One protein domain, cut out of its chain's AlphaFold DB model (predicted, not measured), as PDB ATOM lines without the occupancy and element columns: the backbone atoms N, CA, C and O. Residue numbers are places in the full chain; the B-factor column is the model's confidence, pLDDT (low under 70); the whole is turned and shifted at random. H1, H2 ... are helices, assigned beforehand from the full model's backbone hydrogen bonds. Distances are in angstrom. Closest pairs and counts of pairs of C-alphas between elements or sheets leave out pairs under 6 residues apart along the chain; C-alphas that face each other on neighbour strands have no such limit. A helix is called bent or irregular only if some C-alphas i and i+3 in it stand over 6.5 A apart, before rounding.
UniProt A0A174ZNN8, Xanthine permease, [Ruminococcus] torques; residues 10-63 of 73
ATOM      1  N   ARG A  10     117.144 116.804 136.079       82.69
ATOM      2  CA  ARG A  10     117.475 117.380 134.771       82.69
ATOM      3  C   ARG A  10     116.269 117.432 133.831       82.69
ATOM      4  O   ARG A  10     115.982 118.481 133.255       82.69
ATOM      5  N   THR A  11     115.555 116.323 133.661       83.75
ATOM      6  CA  THR A  11     114.391 116.245 132.766       83.75
ATOM      7  C   THR A  11     113.237 117.071 133.310       83.75
ATOM      8  O   THR A  11     112.579 117.774 132.545       83.75
ATOM      9  N   MET A  12     113.025 117.067 134.627       86.19
ATOM     10  CA  MET A  12     111.994 117.891 135.253       86.19
ATOM     11  C   MET A  12     112.272 119.392 135.064       86.19
ATOM     12  O   MET A  12     111.348 120.144 134.742       86.19
ATOM     13  N   ILE A  13     113.532 119.828 135.168       88.19
ATOM     14  CA  ILE A  13     113.956 121.202 134.852       88.19
ATOM     15  C   ILE A  13     113.686 121.523 133.377       88.19
ATOM     16  O   ILE A  13     113.041 122.527 133.083       88.19
ATOM     17  N   ILE A  14     114.115 120.665 132.446       89.19
ATOM     18  CA  ILE A  14     113.909 120.891 131.005       89.19
ATOM     19  C   ILE A  14     112.416 121.007 130.682       89.19
ATOM     20  O   ILE A  14     112.009 121.946 130.001       89.19
ATOM     21  N   VAL A  15     111.598 120.079 131.182       88.56
ATOM     22  CA  VAL A  15     110.155 120.046 130.921       88.56
ATOM     23  C   VAL A  15     109.470 121.272 131.515       88.56
ATOM     24  O   VAL A  15     108.735 121.946 130.800       88.56
ATOM     25  N   SER A  16     109.722 121.598 132.785       90.50
ATOM     26  CA  SER A  16     109.078 122.740 133.449       90.50
ATOM     27  C   SER A  16     109.443 124.079 132.800       90.50
ATOM     28  O   SER A  16     108.543 124.860 132.481       90.50
ATOM     29  N   LEU A  17     110.727 124.328 132.517       91.31
ATOM     30  CA  LEU A  17     111.165 125.552 131.835       91.31
ATOM     31  C   LEU A  17     110.637 125.633 130.405       91.31
ATOM     32  O   LEU A  17     110.116 126.676 130.012       91.31
ATOM     33  N   ALA A  18     110.734 124.551 129.630       90.75
ATOM     34  CA  ALA A  18     110.236 124.547 128.260       90.75
ATOM     35  C   ALA A  18     108.731 124.807 128.205       90.75
ATOM     36  O   ALA A  18     108.279 125.567 127.349       90.75
ATOM     37  N   PHE A  19     107.966 124.233 129.136       90.12
ATOM     38  CA  PHE A  19     106.527 124.451 129.216       90.12
ATOM     39  C   PHE A  19     106.190 125.889 129.619       90.12
ATOM     40  O   PHE A  19     105.386 126.531 128.945       90.12
ATOM     41  N   CYS A  20     106.845 126.431 130.652       90.81
ATOM     42  CA  CYS A  20     106.659 127.823 131.072       90.81
ATOM     43  C   CYS A  20     106.965 128.813 129.944       90.81
ATOM     44  O   CYS A  20     106.166 129.709 129.679       90.81
ATOM     45  N   VAL A  21     108.098 128.642 129.262       89.00
ATOM     46  CA  VAL A  21     108.523 129.547 128.191       89.00
ATOM     47  C   VAL A  21     107.652 129.367 126.949       89.00
ATOM     48  O   VAL A  21     107.137 130.349 126.429       89.00
ATOM     49  N   GLY A  22     107.426 128.137 126.484       87.31
ATOM     50  CA  GLY A  22     106.644 127.891 125.269       87.31
ATOM     51  C   GLY A  22     105.183 128.332 125.397       87.31
ATOM     52  O   GLY A  22     104.669 129.026 124.519       87.31
ATOM     53  N   VAL A  23     104.525 128.007 126.517       86.94
ATOM     54  CA  VAL A  23     103.137 128.429 126.773       86.94
ATOM     55  C   VAL A  23     103.045 129.928 127.071       86.94
ATOM     56  O   VAL A  23     102.105 130.572 126.609       86.94
ATOM     57  N   GLY A  24     104.005 130.494 127.808       86.19
ATOM     58  CA  GLY A  24     104.028 131.923 128.139       86.19
ATOM     59  C   GLY A  24     104.278 132.818 126.922       86.19
ATOM     60  O   GLY A  24     103.559 133.794 126.713       86.19
ATOM     61  N   LEU A  25     105.238 132.455 126.067       83.81
ATOM     62  CA  LEU A  25     105.554 133.211 124.851       83.81
ATOM     63  C   LEU A  25     104.412 133.184 123.831       83.81
ATOM     64  O   LEU A  25     104.159 134.193 123.183       83.81
ATOM     65  N   THR A  26     103.666 132.081 123.759       84.50
ATOM     66  CA  THR A  26     102.491 131.976 122.873       84.50
ATOM     67  C   THR A  26     101.355 132.914 123.274       84.50
ATOM     68  O   THR A  26     100.532 133.272 122.438       84.50
ATOM     69  N   GLN A  27     101.304 133.321 124.544       79.38
ATOM     70  CA  GLN A  27     100.318 134.274 125.060       79.38
ATOM     71  C   GLN A  27     100.803 135.728 125.008       79.38
ATOM     72  O   GLN A  27     100.064 136.631 125.392       79.38
ATOM     73  N   THR A  28     102.040 135.966 124.572       79.25
ATOM     74  CA  THR A  28     102.609 137.312 124.474       79.25
ATOM     75  C   THR A  28     102.189 137.965 123.155       79.25
ATOM     76  O   THR A  28     102.029 137.287 122.142       79.25
ATOM     77  N   ASP A  29     102.018 139.288 123.154       75.19
ATOM     78  CA  ASP A  29     101.634 140.040 121.959       75.19
ATOM     79  C   ASP A  29     102.575 139.785 120.773       75.19
ATOM     80  O   ASP A  29     103.799 139.770 120.915       75.19
ATOM     81  N   ALA A  30     102.004 139.701 119.567       67.81
ATOM     82  CA  ALA A  30     102.737 139.476 118.316       67.81
ATOM     83  C   ALA A  30     103.885 140.481 118.081       67.81
ATOM     84  O   ALA A  30     104.888 140.159 117.444       67.81
ATOM     85  N   ASN A  31     103.767 141.688 118.639       73.56
ATOM     86  CA  ASN A  31     104.788 142.730 118.556       73.56
ATOM     87  C   ASN A  31     106.056 142.419 119.366       73.56
ATOM     88  O   ASN A  31     107.094 143.023 119.099       73.56
ATOM     89  N   PHE A  32     106.024 141.476 120.310       76.75
ATOM     90  CA  PHE A  32     107.201 141.078 121.086       76.75
ATOM     91  C   PHE A  32     108.285 140.441 120.205       76.75
ATOM     92  O   PHE A  32     109.475 140.691 120.392       76.75
ATOM     93  N   PHE A  33     107.876 139.693 119.178       74.75
ATOM     94  CA  PHE A  33     108.790 139.079 118.214       74.75
ATOM     95  C   PHE A  33     109.125 139.976 117.018       74.75
ATOM     96  O   PHE A  33     109.864 139.544 116.142       74.75
ATOM     97  N   SER A  34     108.653 141.229 116.977       77.44
ATOM     98  CA  SER A  34     108.941 142.160 115.869       77.44
ATOM     99  C   SER A  34     110.429 142.507 115.725       77.44
ATOM    100  O   SER A  34     110.884 142.828 114.629       77.44
ATOM    101  N   ALA A  35     111.194 142.414 116.817       79.94
ATOM    102  CA  ALA A  35     112.648 142.580 116.824       79.94
ATOM    103  C   ALA A  35     113.409 141.303 116.414       79.94
ATOM    104  O   ALA A  35     114.617 141.352 116.181       79.94
ATOM    105  N   PHE A  36     112.719 140.163 116.343       79.88
ATOM    106  CA  PHE A  36     113.284 138.879 115.954       79.88
ATOM    107  C   PHE A  36     112.950 138.554 114.489       79.88
ATOM    108  O   PHE A  36     112.004 139.099 113.922       79.88
ATOM    109  N   PRO A  37     113.714 137.655 113.844       80.12
ATOM    110  CA  PRO A  37     113.382 137.176 112.505       80.12
ATOM    111  C   PRO A  37     111.963 136.594 112.459       80.12
ATOM    112  O   PRO A  37     111.569 135.899 113.396       80.12
ATOM    113  N   GLN A  38     111.234 136.798 111.352       79.25
ATOM    114  CA  GLN A  38     109.854 136.302 111.187       79.25
ATOM    115  C   GLN A  38     109.698 134.824 111.566       79.25
ATOM    116  O   GLN A  38     108.755 134.480 112.262       79.25
ATOM    117  N   ALA A  39     110.679 133.981 111.226       82.19
ATOM    118  CA  ALA A  39     110.671 132.562 111.578       82.19
ATOM    119  C   ALA A  39     110.549 132.294 113.093       82.19
ATOM    120  O   ALA A  39     109.928 131.316 113.492       82.19
ATOM    121  N   VAL A  40     111.126 133.144 113.950       82.12
ATOM    122  CA  VAL A  40     111.001 133.025 115.414       82.12
ATOM    123  C   VAL A  40     109.593 133.426 115.846       82.12
ATOM    124  O   VAL A  40     108.967 132.715 116.626       82.12
ATOM    125  N   GLY A  41     109.070 134.523 115.294       81.75
ATOM    126  CA  GLY A  41     107.680 134.923 115.499       81.75
ATOM    127  C   GLY A  41     106.710 133.811 115.113       81.75
ATOM    128  O   GLY A  41     105.883 133.436 115.928       81.75
ATOM    129  N   ASP A  42     106.868 133.203 113.940       82.75
ATOM    130  CA  ASP A  42     105.977 132.146 113.441       82.75
ATOM    131  C   ASP A  42     106.014 130.862 114.296       82.75
ATOM    132  O   ASP A  42     105.029 130.129 114.371       82.75
ATOM    133  N   ILE A  43     107.144 130.577 114.955       83.12
ATOM    134  CA  ILE A  43     107.301 129.416 115.846       83.12
ATOM    135  C   ILE A  43     106.677 129.672 117.222       83.12
ATOM    136  O   ILE A  43     106.073 128.766 117.794       83.12
ATOM    137  N   PHE A  44     106.854 130.874 117.774       82.69
ATOM    138  CA  PHE A  44     106.465 131.189 119.153       82.69
ATOM    139  C   PHE A  44     105.134 131.938 119.274       82.69
ATOM    140  O   PHE A  44     104.588 132.004 120.372       82.69
ATOM    141  N   ASN A  45     104.592 132.476 118.184       79.50
ATOM    142  CA  ASN A  45     103.314 133.179 118.151       79.50
ATOM    143  C   ASN A  45     102.216 132.243 117.630       79.50
ATOM    144  O   ASN A  45     102.281 131.740 116.511       79.50
ATOM    145  N   GLY A  46     101.203 131.980 118.452       74.38
ATOM    146  CA  GLY A  46     100.053 131.154 118.069       74.38
ATOM    147  C   GLY A  46     100.277 129.634 118.069       74.38
ATOM    148  O   GLY A  46      99.304 128.898 117.905       74.38
ATOM    149  N   ASN A  47     101.498 129.132 118.309       83.69
ATOM    150  CA  ASN A  47     101.771 127.692 118.417       83.69
ATOM    151  C   ASN A  47     102.597 127.321 119.661       83.69
ATOM    152  O   ASN A  47     103.820 127.179 119.621       83.69
ATOM    153  N   ALA A  48     101.891 127.049 120.761       81.06
ATOM    154  CA  ALA A  48     102.508 126.657 122.029       81.06
ATOM    155  C   ALA A  48     103.354 125.388 121.924       81.06
ATOM    156  O   ALA A  48     104.412 125.300 122.541       81.06
ATOM    157  N   VAL A  49     102.930 124.415 121.120       86.12
ATOM    158  CA  VAL A  49     103.637 123.134 121.011       86.12
ATOM    159  C   VAL A  49     105.000 123.319 120.341       86.12
ATOM    160  O   VAL A  49     105.988 122.744 120.803       86.12
ATOM    161  N   ALA A  50     105.075 124.157 119.303       87.31
ATOM    162  CA  ALA A  50     106.329 124.461 118.617       87.31
ATOM    163  C   ALA A  50     107.323 125.179 119.544       87.31
ATOM    164  O   ALA A  50     108.488 124.781 119.620       87.31
ATOM    165  N   GLY A  51     106.852 126.159 120.321       87.12
ATOM    166  CA  GLY A  51     107.686 126.856 121.299       87.12
ATOM    167  C   GLY A  51     108.238 125.930 122.389       87.12
ATOM    168  O   GLY A  51     109.440 125.941 122.664       87.12
ATOM    169  N   VAL A  52     107.394 125.068 122.967       89.50
ATOM    170  CA  VAL A  52     107.823 124.082 123.979       89.50
ATOM    171  C   VAL A  52     108.854 123.103 123.398       89.50
ATOM    172  O   VAL A  52     109.854 122.786 124.047       89.50
ATOM    173  N   PHE A  53     108.661 122.648 122.159       90.00
ATOM    174  CA  PHE A  53     109.600 121.747 121.490       90.00
ATOM    175  C   PHE A  53     110.977 122.390 121.261       90.00
ATOM    176  O   PHE A  53     111.996 121.810 121.630       90.00
ATOM    177  N   VAL A  54     111.032 123.608 120.715       89.25
ATOM    178  CA  VAL A  54     112.313 124.291 120.448       89.25
ATOM    179  C   VAL A  54     113.070 124.586 121.744       89.25
ATOM    180  O   VAL A  54     114.279 124.354 121.821       89.25
ATOM    181  N   VAL A  55     112.370 125.047 122.784       90.50
ATOM    182  CA  VAL A  55     112.999 125.375 124.071       90.50
ATOM    183  C   VAL A  55     113.493 124.116 124.784       90.50
ATOM    184  O   VAL A  55     114.604 124.117 125.308       90.50
ATOM    185  N   SER A  56     112.726 123.021 124.762       89.31
ATOM    186  CA  SER A  56     113.172 121.741 125.336       89.31
ATOM    187  C   SER A  56     114.395 121.169 124.618       89.31
ATOM    188  O   SER A  56     115.296 120.654 125.279       89.31
ATOM    189  N   LEU A  57     114.481 121.312 123.292       90.12
ATOM    190  CA  LEU A  57     115.642 120.881 122.512       90.12
ATOM    191  C   LEU A  57     116.881 121.723 122.858       90.12
ATOM    192  O   LEU A  57     117.937 121.162 123.154       90.12
ATOM    193  N   LEU A  58     116.739 123.053 122.916       89.31
ATOM    194  CA  LEU A  58     117.811 123.962 123.339       89.31
ATOM    195  C   LEU A  58     118.299 123.657 124.759       89.31
ATOM    196  O   LEU A  58     119.500 123.516 124.979       89.31
ATOM    197  N   LEU A  59     117.381 123.508 125.715       86.62
ATOM    198  CA  LEU A  59     117.718 123.160 127.097       86.62
ATOM    199  C   LEU A  59     118.376 121.781 127.180       86.62
ATOM    200  O   LEU A  59     119.341 121.621 127.915       86.62
ATOM    201  N   SER A  60     117.925 120.797 126.402       86.31
ATOM    202  CA  SER A  60     118.564 119.477 126.357       86.31
ATOM    203  C   SER A  60     120.005 119.533 125.834       86.31
ATOM    204  O   SER A  60     120.842 118.749 126.283       86.31
ATOM    205  N   LEU A  61     120.304 120.464 124.922       86.19
ATOM    206  CA  LEU A  61     121.644 120.662 124.364       86.19
ATOM    207  C   LEU A  61     122.568 121.456 125.305       86.19
ATOM    208  O   LEU A  61     123.753 121.149 125.405       86.19
ATOM    209  N   ILE A  62     122.035 122.484 125.974       88.25
ATOM    210  CA  ILE A  62     122.805 123.408 126.825       88.25
ATOM    211  C   ILE A  62     123.005 122.840 128.233       88.25
ATOM    212  O   ILE A  62     124.073 123.006 128.826       88.25
ATOM    213  N   LEU A  63     121.978 122.200 128.797       83.69
ATOM    214  CA  LEU A  63     122.026 121.696 130.161       83.69
ATOM    215  C   LEU A  63     122.944 120.463 130.187       83.69
ATOM    216  O   LEU A  63     122.669 119.494 129.471       83.69
TER     217      LEU A  63
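Overview. This is residues 10 to 63 of the 73 residues of the protein "Xanthine permease" of [Ruminococcus] torques (UniProt A0A174ZNN8). Two long helices, H1 and H4, pack on each other and run opposite ways, crossed at a steep tilt of 39 degrees, and two short helices, H2 and H3, make a small head beyond the end of H1 and the start of H4. Residues 34 to 39, in and between H2 and H3, stick out from this head. The printed part has 54 residues with four named helices, in the order H1, H2, H3, H4, and no named strand; the class is all helix. The whole is compact, with a radius of gyration of the C-alphas of 11.1 A, but elongated in outline, with spans of 33 by 18 by 14 A.

Arrangement. H1, residues 10 to 26, touches H4, residues 48 to 62, with 31 pairs of C-alphas within 8 A. Their closest C-alphas are those of Gly 22 and Val 52, 4.2 A apart, and their lines stand at a steep tilt of 39 degrees, opposite ways. H1 and H2, residues 30 to 35, are apart. With its residues 22 to 26 alone, H1 only just touches H3, residues 38 to 44, with 3 pairs of C-alphas within 8 A; the closest are those of Thr 26 and Phe 44, 5.5 A apart. H1 and H3 run opposite ways at a steep tilt of 62 degrees. H2 touches H3, the closest C-alphas being those of Phe 33 and Gly 41 at 5.1 A, with a steep tilt of 46 degrees, opposite ways. The helix packing of these three touching pairs is mostly crossed, with 0 of them at a shallow tilt. H3 and H4 touch only at the corner by their link, about perpendicular at 84 degrees; the C-alphas of Phe 44 and Gly 51 are the closest, 5.0 A apart, and of H4 residues 50 to 51 alone take part. H2 and H4 are apart. In H1, H3 and H4 every O i to N i+4 pair is within hydrogen-bond range; in H2 it is 0 of 2, beside 2 of 3 O i to N i+3 pairs.

Along the chain. H1 begins at C-alpha 10 (117.475, 117.380, 134.771) and runs 24.1 A to C-alpha 26. H2 covers 10.5 A from Ala 30 to Ala 35 and is irregular, with C-alphas 32 and 35 at 7.1 A. H3 covers 10.1 A from C-alpha 38 (109.854, 136.302, 111.187) to Phe 44. H4 runs 21.1 A from Ala 48 to C-alpha 62 (122.805, 123.408, 126.825).

Size, cuts and confidence. The two C-alphas farthest apart are those of Arg 10 and Asn 31, at 32.7 A, while the first and last printed C-alphas, of Arg 10 and Leu 63, are 7.8 A apart. The printed part has no cut, and the links H1 to H2, H2 to H3 and H3 to H4 are tight. The mean pLDDT of the printed part is 84.2, and residue 30 is the one printed residue under 70.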